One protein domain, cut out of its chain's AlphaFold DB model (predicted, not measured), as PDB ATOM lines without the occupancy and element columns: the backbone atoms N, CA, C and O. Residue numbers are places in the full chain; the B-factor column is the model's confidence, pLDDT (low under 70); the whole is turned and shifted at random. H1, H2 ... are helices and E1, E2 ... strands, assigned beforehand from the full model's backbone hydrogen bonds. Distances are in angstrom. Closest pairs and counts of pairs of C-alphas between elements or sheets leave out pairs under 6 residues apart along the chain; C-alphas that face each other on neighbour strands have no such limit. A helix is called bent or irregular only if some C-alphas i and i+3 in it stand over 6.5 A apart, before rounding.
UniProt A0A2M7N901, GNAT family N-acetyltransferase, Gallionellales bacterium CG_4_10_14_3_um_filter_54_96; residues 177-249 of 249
ATOM      1  N   TYR A 177     120.709 162.672  39.415       91.50
ATOM      2  CA  TYR A 177     119.342 163.176  39.476       91.50
ATOM      3  C   TYR A 177     119.190 164.231  40.564       91.50
ATOM      4  O   TYR A 177     119.728 164.079  41.658       91.50
ATOM      5  N   GLU A 178     118.413 165.268  40.273       92.50
ATOM      6  CA  GLU A 178     118.055 166.312  41.232       92.50
ATOM      7  C   GLU A 178     116.543 166.448  41.297       92.50
ATOM      8  O   GLU A 178     115.860 166.405  40.274       92.50
ATOM      9  N   PHE A 179     116.030 166.610  42.512       92.12
ATOM     10  CA  PHE A 179     114.620 166.858  42.761       92.12
ATOM     11  C   PHE A 179     114.481 168.236  43.399       92.12
ATOM     12  O   PHE A 179     114.771 168.413  44.582       92.12
ATOM     13  N   ASN A 180     114.083 169.209  42.586       92.88
ATOM     14  CA  ASN A 180     113.973 170.608  42.971       92.88
ATOM     15  C   ASN A 180     112.513 170.947  43.269       92.88
ATOM     16  O   ASN A 180     111.606 170.413  42.637       92.88
ATOM     17  N   CYS A 181     112.287 171.831  44.235       94.50
ATOM     18  CA  CYS A 181     110.959 172.326  44.580       94.50
ATOM     19  C   CYS A 181     110.930 173.835  44.354       94.50
ATOM     20  O   CYS A 181     111.641 174.581  45.030       94.50
ATOM     21  N   ILE A 182     110.129 174.264  43.384       92.69
ATOM     22  CA  ILE A 182     109.893 175.666  43.069       92.69
ATOM     23  C   ILE A 182     108.734 176.151  43.933       92.69
ATOM     24  O   ILE A 182     107.626 175.613  43.889       92.69
ATOM     25  N   THR A 183     109.004 177.186  44.717       91.06
ATOM     26  CA  THR A 183     108.023 177.833  45.600       91.06
ATOM     27  C   THR A 183     108.013 179.350  45.450       91.06
ATOM     28  O   THR A 183     107.147 180.014  46.021       91.06
ATOM     29  N   LYS A 184     108.960 179.920  44.695       89.25
ATOM     30  CA  LYS A 184     109.069 181.365  44.527       89.25
ATOM     31  C   LYS A 184     108.189 181.855  43.372       89.25
ATOM     32  O   LYS A 184     108.208 181.233  42.308       89.25
ATOM     33  N   PRO A 185     107.465 182.977  43.539       85.69
ATOM     34  CA  PRO A 185     106.561 183.493  42.512       85.69
ATOM     35  C   PRO A 185     107.229 183.750  41.152       85.69
ATOM     36  O   PRO A 185     106.639 183.472  40.115       85.69
ATOM     37  N   ASP A 186     108.466 184.252  41.145       87.31
ATOM     38  CA  ASP A 186     109.230 184.609  39.941       87.31
ATOM     39  C   ASP A 186     109.683 183.396  39.112       87.31
ATOM     40  O   ASP A 186     109.970 183.523  37.921       87.31
ATOM     41  N   GLU A 187     109.692 182.206  39.712       89.62
ATOM     42  CA  GLU A 187     110.078 180.953  39.060       89.62
ATOM     43  C   GLU A 187     108.862 180.190  38.484       89.62
ATOM     44  O   GLU A 187     109.026 179.335  37.607       89.62
ATOM     45  N   VAL A 188     107.632 180.512  38.913       88.69
ATOM     46  CA  VAL A 188     106.401 179.787  38.529       88.69
ATOM     47  C   VAL A 188     106.106 179.889  37.038       88.69
ATOM     48  O   VAL A 188     105.882 178.864  36.393       88.69
ATOM     49  N   SER A 189     106.121 181.097  36.466       87.62
ATOM     50  CA  SER A 189     105.798 181.289  35.044       87.62
ATOM     51  C   SER A 189     106.705 180.446  34.146       87.62
ATOM     52  O   SER A 189     106.236 179.744  33.245       87.62
ATOM     53  N   ALA A 190     108.010 180.445  34.438       88.56
ATOM     54  CA  ALA A 190     108.980 179.637  33.714       88.56
ATOM     55  C   ALA A 190     108.702 178.135  33.886       88.56
ATOM     56  O   ALA A 190     108.764 177.396  32.902       88.56
ATOM     57  N   ALA A 191     108.366 177.677  35.095       89.19
ATOM     58  CA  ALA A 191     108.029 176.278  35.356       89.19
ATOM     59  C   ALA A 191     106.795 175.827  34.554       89.19
ATOM     60  O   ALA A 191     106.868 174.847  33.811       89.19
ATOM     61  N   VAL A 192     105.697 176.590  34.600       84.81
ATOM     62  CA  VAL A 192     104.459 176.292  33.855       84.81
ATOM     63  C   VAL A 192     104.707 176.256  32.341       84.81
ATOM     64  O   VAL A 192     104.195 175.377  31.643       84.81
ATOM     65  N   GLN A 193     105.557 177.141  31.810       82.56
ATOM     66  CA  GLN A 193     105.960 177.098  30.398       82.56
ATOM     67  C   GLN A 193     106.761 175.837  30.044       82.56
ATOM     68  O   GLN A 193     106.600 175.275  28.956       82.56
ATOM     69  N   HIS A 194     107.648 175.378  30.932       85.12
ATOM     70  CA  HIS A 194     108.343 174.104  30.736       85.12
ATOM     71  C   HIS A 194     107.366 172.923  30.787       85.12
ATOM     72  O   HIS A 194     107.458 172.054  29.920       85.12
ATOM     73  N   PHE A 195     106.383 172.936  31.698       85.00
ATOM     74  CA  PHE A 195     105.307 171.937  31.740       85.00
ATOM     75  C   PHE A 195     104.574 171.824  30.406       85.00
ATOM     76  O   PHE A 195     104.498 170.745  29.821       85.00
ATOM     77  N   GLY A 196     104.071 172.957  29.900       78.75
ATOM     78  CA  GLY A 196     103.283 172.994  28.671       78.75
ATOM     79  C   GLY A 196     104.073 172.456  27.482       78.75
ATOM     80  O   GLY A 196     103.557 171.653  26.706       78.75
ATOM     81  N   ARG A 197     105.362 172.815  27.379       78.81
ATOM     82  CA  ARG A 197     106.263 172.277  26.347       78.81
ATOM     83  C   ARG A 197     106.471 170.767  26.480       78.81
ATOM     84  O   ARG A 197     106.458 170.082  25.461       78.81
ATOM     85  N   MET A 198     106.622 170.241  27.697       79.94
ATOM     86  CA  MET A 198     106.759 168.797  27.928       79.94
ATOM     87  C   MET A 198     105.483 168.024  27.586       79.94
ATOM     88  O   MET A 198     105.563 166.999  26.913       79.94
ATOM     89  N   GLU A 199     104.306 168.521  27.974       76.00
ATOM     90  CA  GLU A 199     103.022 167.892  27.628       76.00
ATOM     91  C   GLU A 199     102.764 167.928  26.109       76.00
ATOM     92  O   GLU A 199     102.283 166.942  25.545       76.00
ATOM     93  N   CYS A 200     103.167 169.008  25.421       66.94
ATOM     94  CA  CYS A 200     103.121 169.109  23.955       66.94
ATOM     95  C   CYS A 200     104.146 168.211  23.240       66.94
ATOM     96  O   CYS A 200     103.905 167.802  22.109       66.94
ATOM     97  N   ALA A 201     105.302 167.938  23.848       67.25
ATOM     98  CA  ALA A 201     106.320 167.042  23.290       67.25
ATOM     99  C   ALA A 201     106.048 165.561  23.622       67.25
ATOM    100  O   ALA A 201     106.595 164.661  22.981       67.25
ATOM    101  N   GLY A 202     105.207 165.304  24.626       60.38
ATOM    102  CA  GLY A 202     104.825 163.975  25.078       60.38
ATOM    103  C   GLY A 202     103.857 163.258  24.135       60.38
ATOM    104  O   GLY A 202     103.245 163.829  23.234       60.38
ATOM    105  N   TRP A 203     103.658 161.963  24.387       49.62
ATOM    106  CA  TRP A 203     102.769 161.092  23.604       49.62
ATOM    107  C   TRP A 203     101.303 161.579  23.521       49.62
ATOM    108  O   TRP A 203     100.580 161.174  22.609       49.62
ATOM    109  N   LYS A 204     100.883 162.486  24.417       47.53
ATOM    110  CA  LYS A 204      99.556 163.129  24.451       47.53
ATOM    111  C   LYS A 204      99.343 164.207  23.379       47.53
ATOM    112  O   LYS A 204      98.196 164.539  23.087       47.53
ATOM    113  N   ALA A 205     100.398 164.685  22.715       48.47
ATOM    114  CA  ALA A 205     100.292 165.624  21.592       48.47
ATOM    115  C   ALA A 205      99.388 165.105  20.458       48.47
ATOM    116  O   ALA A 205      98.739 165.880  19.760       48.47
ATOM    117  N   LYS A 206      99.286 163.776  20.310       47.53
ATOM    118  CA  LYS A 206      98.412 163.126  19.323       47.53
ATOM    119  C   LYS A 206      96.914 163.209  19.651       47.53
ATOM    120  O   LYS A 206      96.115 162.901  18.775       47.53
ATOM    121  N   GLN A 207      96.530 163.602  20.869       47.97
ATOM    122  CA  GLN A 207      95.129 163.658  21.316       47.97
ATOM    123  C   GLN A 207      94.578 165.085  21.489       47.97
ATOM    124  O   GLN A 207      93.411 165.237  21.831       47.97
ATOM    125  N   GLY A 208      95.372 166.133  21.226       48.12
ATOM    126  CA  GLY A 208      94.881 167.521  21.216       48.12
ATOM    127  C   GLY A 208      94.514 168.107  22.587       48.12
ATOM    128  O   GLY A 208      93.879 169.153  22.641       48.12
ATOM    129  N   THR A 209      94.913 167.467  23.691       49.47
ATOM    130  CA  THR A 209      94.645 167.909  25.076       49.47
ATOM    131  C   THR A 209      95.770 168.747  25.686       49.47
ATOM    132  O   THR A 209      95.736 169.067  26.872       49.47
ATOM    133  N   ALA A 210      96.791 169.084  24.898       55.72
ATOM    134  CA  ALA A 210      97.935 169.830  25.390       55.72
ATOM    135  C   ALA A 210      97.532 171.269  25.748       55.72
ATOM    136  O   ALA A 210      96.927 171.973  24.938       55.72
ATOM    137  N   VAL A 211      97.890 171.712  26.956       56.47
ATOM    138  CA  VAL A 211      97.672 173.092  27.400       56.47
ATOM    139  C   VAL A 211      98.514 174.014  26.522       56.47
ATOM    140  O   VAL A 211      99.734 174.092  26.662       56.47
ATOM    141  N   GLN A 212      97.864 174.717  25.597       61.28
ATOM    142  CA  GLN A 212      98.513 175.788  24.852       61.28
ATOM    143  C   GLN A 212      98.703 176.971  25.799       61.28
ATOM    144  O   GLN A 212      97.735 177.489  26.350       61.28
ATOM    145  N   PHE A 213      99.944 177.396  26.006       59.56
ATOM    146  CA  PHE A 213     100.274 178.460  26.957       59.56
ATOM    147  C   PHE A 213      99.560 179.787  26.643       59.56
ATOM    148  O   PHE A 213      99.051 180.445  27.546       59.56
ATOM    149  N   ASP A 214      99.415 180.115  25.355       64.50
ATOM    150  CA  ASP A 214      98.716 181.324  24.895       64.50
ATOM    151  C   ASP A 214      97.182 181.206  24.956       64.50
ATOM    152  O   ASP A 214      96.460 182.154  24.624       64.50
ATOM    153  N   SER A 215      96.657 180.061  25.396       78.38
ATOM    154  CA  SER A 215      95.231 179.905  25.658       78.38
ATOM    155  C   SER A 215      94.833 180.575  26.972       78.38
ATOM    156  O   SER A 215      95.641 180.835  27.865       78.38
ATOM    157  N   GLU A 216      93.540 180.828  27.108       80.25
ATOM    158  CA  GLU A 216      92.934 181.290  28.353       80.25
ATOM    159  C   GLU A 216      93.199 180.329  29.524       80.25
ATOM    160  O   GLU A 216      93.464 180.770  30.639       80.25
ATOM    161  N   GLN A 217      93.259 179.024  29.246       81.94
ATOM    162  CA  GLN A 217      93.619 178.000  30.224       81.94
ATOM    163  C   GLN A 217      95.079 178.109  30.689       81.94
ATOM    164  O   GLN A 217      95.354 177.956  31.878       81.94
ATOM    165  N   GLY A 218      96.018 178.375  29.776       83.44
ATOM    166  CA  GLY A 218      97.434 178.548  30.117       83.44
ATOM    167  C   GLY A 218      97.652 179.745  31.042       83.44
ATOM    168  O   GLY A 218      98.265 179.603  32.102       83.44
ATOM    169  N   ARG A 219      97.057 180.894  30.692       87.50
ATOM    170  CA  ARG A 219      97.069 182.101  31.537       87.50
ATOM    171  C   ARG A 219      96.438 181.857  32.906       87.50
ATOM    172  O   ARG A 219      97.023 182.247  33.909       87.50
ATOM    173  N   PHE A 220      95.304 181.151  32.957       90.94
ATOM    174  CA  PHE A 220      94.647 180.798  34.216       90.94
ATOM    175  C   PHE A 220      95.578 180.045  35.180       90.94
ATOM    176  O   PHE A 220      95.641 180.404  36.352       90.94
ATOM    177  N   TYR A 221      96.323 179.033  34.713       89.25
ATOM    178  CA  TYR A 221      97.219 178.268  35.591       89.25
ATOM    179  C   TYR A 221      98.429 179.071  36.069       89.25
ATOM    180  O   TYR A 221      98.802 178.939  37.234       89.25
ATOM    181  N   VAL A 222      99.022 179.906  35.208       89.25
ATOM    182  CA  VAL A 222     100.104 180.820  35.618       89.25
ATOM    183  C   VAL A 222      99.596 181.752  36.709       89.25
ATOM    184  O   VAL A 222     100.155 181.766  37.805       89.25
ATOM    185  N   ASP A 223      98.483 182.443  36.448       90.81
ATOM    186  CA  ASP A 223      97.898 183.382  37.400       90.81
ATOM    187  C   ASP A 223      97.526 182.689  38.712       90.81
ATOM    188  O   ASP A 223      97.724 183.266  39.777       90.81
ATOM    189  N   LEU A 224      96.981 181.469  38.660       91.75
ATOM    190  CA  LEU A 224      96.596 180.703  39.845       91.75
ATOM    191  C   LEU A 224      97.813 180.332  40.690       91.75
ATOM    192  O   LEU A 224      97.837 180.637  41.882       91.75
ATOM    193  N   LEU A 225      98.822 179.705  40.086       91.38
ATOM    194  CA  LEU A 225     100.001 179.225  40.804       91.38
ATOM    195  C   LEU A 225     100.849 180.390  41.328       91.38
ATOM    196  O   LEU A 225     101.241 180.383  42.494       91.38
ATOM    197  N   GLU A 226     101.058 181.445  40.536       90.12
ATOM    198  CA  GLU A 226     101.764 182.650  40.996       90.12
ATOM    199  C   GLU A 226     101.050 183.300  42.181       90.12
ATOM    200  O   GLU A 226     101.674 183.785  43.124       90.12
ATOM    201  N   ASN A 227      99.724 183.307  42.172       87.81
ATOM    202  CA  ASN A 227      98.961 183.883  43.260       87.81
ATOM    203  C   ASN A 227      98.978 183.023  44.527       87.81
ATOM    204  O   ASN A 227      99.119 183.580  45.618       87.81
ATOM    205  N   LEU A 228      98.901 181.700  44.391       88.00
ATOM    206  CA  LEU A 228      98.974 180.768  45.515       88.00
ATOM    207  C   LEU A 228     100.390 180.683  46.124       88.00
ATOM    208  O   LEU A 228     100.520 180.409  47.320       88.00
ATOM    209  N   THR A 229     101.460 181.010  45.385       88.19
ATOM    210  CA  THR A 229     102.797 181.163  46.004       88.19
ATOM    211  C   THR A 229     102.845 182.288  47.041       88.19
ATOM    212  O   THR A 229     103.550 182.159  48.043       88.19
ATOM    213  N   LYS A 230     102.047 183.357  46.885       85.00
ATOM    214  CA  LYS A 230     102.002 184.483  47.844       85.00
ATOM    215  C   LYS A 230     101.487 184.065  49.221       85.00
ATOM    216  O   LYS A 230     101.796 184.723  50.211       85.00
ATOM    217  N   THR A 231     100.714 182.983  49.286       82.44
ATOM    218  CA  THR A 231     100.185 182.402  50.528       82.44
ATOM    219  C   THR A 231     100.947 181.148  50.962       82.44
ATOM    220  O   THR A 231     100.530 180.478  51.903       82.44
ATOM    221  N   GLY A 232     102.051 180.801  50.284       85.06
ATOM    222  CA  GLY A 232     102.799 179.565  50.535       85.06
ATOM    223  C   GLY A 232     102.016 178.293  50.191       85.06
ATOM    224  O   GLY A 232     102.327 177.222  50.704       85.06
ATOM    225  N   SER A 233     100.980 178.400  49.355       85.75
ATOM    226  CA  SER A 233     100.050 177.314  49.013       85.75
ATOM    227  C   SER A 233     100.376 176.662  47.665       85.75
ATOM    228  O   SER A 233      99.496 176.126  46.995       85.75
ATOM    229  N   THR A 234     101.633 176.731  47.226       89.00
ATOM    230  CA  THR A 234     102.093 176.160  45.954       89.00
ATOM    231  C   THR A 234     103.479 175.568  46.097       89.00
ATOM    232  O   THR A 234     104.370 176.167  46.697       89.00
ATOM    233  N   CYS A 235     103.649 174.398  45.495       91.38
ATOM    234  CA  CYS A 235     104.933 173.779  45.231       91.38
ATOM    235  C   CYS A 235     104.868 173.166  43.832       91.38
ATOM    236  O   CYS A 235     103.848 172.580  43.479       91.38
ATOM    237  N   ILE A 236     105.928 173.346  43.050       92.88
ATOM    238  CA  ILE A 236     106.109 172.672  41.764       92.88
ATOM    239  C   ILE A 236     107.383 171.846  41.888       92.88
ATOM    240  O   ILE A 236     108.458 172.385  42.167       92.88
ATOM    241  N   TYR A 237     107.272 170.538  41.716       94.75
ATOM    242  CA  TYR A 237     108.389 169.617  41.824       94.75
ATOM    243  C   TYR A 237     108.981 169.335  40.453       94.75
ATOM    244  O   TYR A 237     108.292 168.886  39.548       94.75
ATOM    245  N   CYS A 238     110.287 169.535  40.311       94.56
ATOM    246  CA  CYS A 238     111.029 169.289  39.082       94.56
ATOM    247  C   CYS A 238     112.050 168.172  39.302       94.56
ATOM    248  O   CYS A 238     112.930 168.290  40.155       94.56
ATOM    249  N   LEU A 239     111.988 167.117  38.490       93.69
ATOM    250  CA  LEU A 239     113.017 166.083  38.429       93.69
ATOM    251  C   LEU A 239     113.920 166.341  37.225       93.69
ATOM    252  O   LEU A 239     113.444 166.356  36.086       93.69
ATOM    253  N   THR A 240     115.223 166.481  37.459       93.12
ATOM    254  CA  THR A 240     116.220 166.595  36.389       93.12
ATOM    255  C   THR A 240     117.186 165.416  36.401       93.12
ATOM    256  O   THR A 240     117.510 164.898  37.468       93.12
ATOM    257  N   PHE A 241     117.653 164.992  35.224       92.31
ATOM    258  CA  PHE A 241     118.772 164.065  35.043       92.31
ATOM    259  C   PHE A 241     119.901 164.778  34.302       92.31
ATOM    260  O   PHE A 241     119.696 165.265  33.192       92.31
ATOM    261  N   ASN A 242     121.089 164.849  34.905       91.25
ATOM    262  CA  ASN A 242     122.249 165.573  34.374       91.25
ATOM    263  C   ASN A 242     121.896 167.015  33.936       91.25
ATOM    264  O   ASN A 242     122.344 167.478  32.889       91.25
ATOM    265  N   GLY A 243     121.043 167.700  34.708       89.94
ATOM    266  CA  GLY A 243     120.571 169.062  34.423       89.94
ATOM    267  C   GLY A 243     119.430 169.167  33.401       89.94
ATOM    268  O   GLY A 243     118.923 170.261  33.167       89.94
ATOM    269  N   VAL A 244     118.984 168.056  32.809       89.44
ATOM    270  CA  VAL A 244     117.852 168.028  31.871       89.44
ATOM    271  C   VAL A 244     116.569 167.708  32.628       89.44
ATOM    272  O   VAL A 244     116.493 166.677  33.286       89.44
ATOM    273  N   LEU A 245     115.549 168.562  32.525       89.00
ATOM    274  CA  LEU A 245     114.221 168.304  33.093       89.00
ATOM    275  C   LEU A 245     113.588 167.071  32.432       89.00
ATOM    276  O   LEU A 245     113.458 167.021  31.210       89.00
ATOM    277  N   VAL A 246     113.196 166.088  33.241       89.94
ATOM    278  CA  VAL A 246     112.609 164.820  32.770       89.94
ATOM    279  C   VAL A 246     111.202 164.568  33.299       89.94
ATOM    280  O   VAL A 246     110.458 163.802  32.690       89.94
ATOM    281  N   ALA A 247     110.828 165.192  34.417       90.25
ATOM    282  CA  ALA A 247     109.467 165.164  34.938       90.25
ATOM    283  C   ALA A 247     109.182 166.427  35.753       90.25
ATOM    284  O   ALA A 247     110.097 167.011  36.342       90.25
ATOM    285  N   MET A 248     107.914 166.825  35.796       91.19
ATOM    286  CA  MET A 248     107.440 167.901  36.655       91.19
ATOM    287  C   MET A 248     105.997 167.643  37.093       91.19
ATOM    288  O   MET A 248     105.249 167.034  36.323       91.19
ATOM    289  N   ASP A 249     105.650 168.096  38.295       87.12
ATOM    290  CA  ASP A 249     104.314 168.021  38.908       87.12
ATOM    291  C   ASP A 249     104.040 169.295  39.722       87.12
ATOM    292  O   ASP A 249     104.982 169.739  40.424       87.12
TER     293      ASP A 249
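This is residues 177 to 249 of the 249 residues of the protein "GNAT family N-acetyltransferase" of Gallionellales bacterium CG_4_10_14_3_um_filter_54_96 (UniProt A0A2M7N901). A small three-stranded antiparallel sheet, E1, E2 and E3, has one long helix, H1, slanting over one face; a second helix, H3, packs on residues 185 to 192 of H1, off the sheet. H1 runs on past the sheet toward short H2, and a loop from there comes back to H3. The 73 printed residues hold, in chain order, E1, H1, H2, H3, E2 and E3, with sheet order E1, E2, E3; the class is mixed, helices and strands. The whole is compact, with a radius of gyration of the C-alphas of 12.6 A, and flat, spanning 36 by 34 by 14 A.

Find C-alpha 177 at (119.342, 163.176, 39.476), where E1, residues 177 to 182, begins; it is 16.1 A long. H1 follows at residues 185 to 201, from C-alpha 185 at (106.561, 183.493, 42.512), and is 25.3 A long; it is irregular, but only just, with C-alphas 186 and 189 6.8 A apart. Next come H2, residues 203 to 207, 8.4 A, and H3, residues 216 to 229, 20.2 A. E2, residues 236 to 241, measures 16.7 A, and E3, residues 244 to 248, 11.5 A, ending at C-alpha 248, (107.440, 167.901, 36.655).

Start at the sheet, strongly twisted, though only just, with C-alphas up to 4.3 A off its best plane. E1 and E2 are antiparallel at 159 degrees; look at N 180 and O 238, 2.8 A apart, within hydrogen-bond range. E2 and E3 form a hairpin at 145 degrees, with N 239 and O 247 within range at 2.9 A. H1 is on the sheet, making two layers, a helix on one face of a sheet, at a height over the sheet of 9.1 A. It runs slantwise to the strands, at 53 degrees to E2 on the local plane. H1 and H3 touch, H1 with residues 185 to 192 alone; the closest C-alphas are those of Pro 185 and Glu 226, 5.1 A apart. They run opposite ways at a steep tilt of 38 degrees. H2 is close to H1 but not clearly touching, the closest C-alphas, of Glu 199 and Ala 205, being 7.0 A apart; H2 and H3 are apart. In H3 every O i to N i+4 pair is within hydrogen-bond range; H1 has 11 of 13, and H2 0 of 1 with 1 of 2 O i to N i+3 pairs.

The two C-alphas farthest apart, of Lys 206 and Thr 231, are 36.7 A apart. The printed part has no cut and no long link. Confidence is low, with pLDDT under 70, at residues 200 to 214; the mean of the printed part is 81.4.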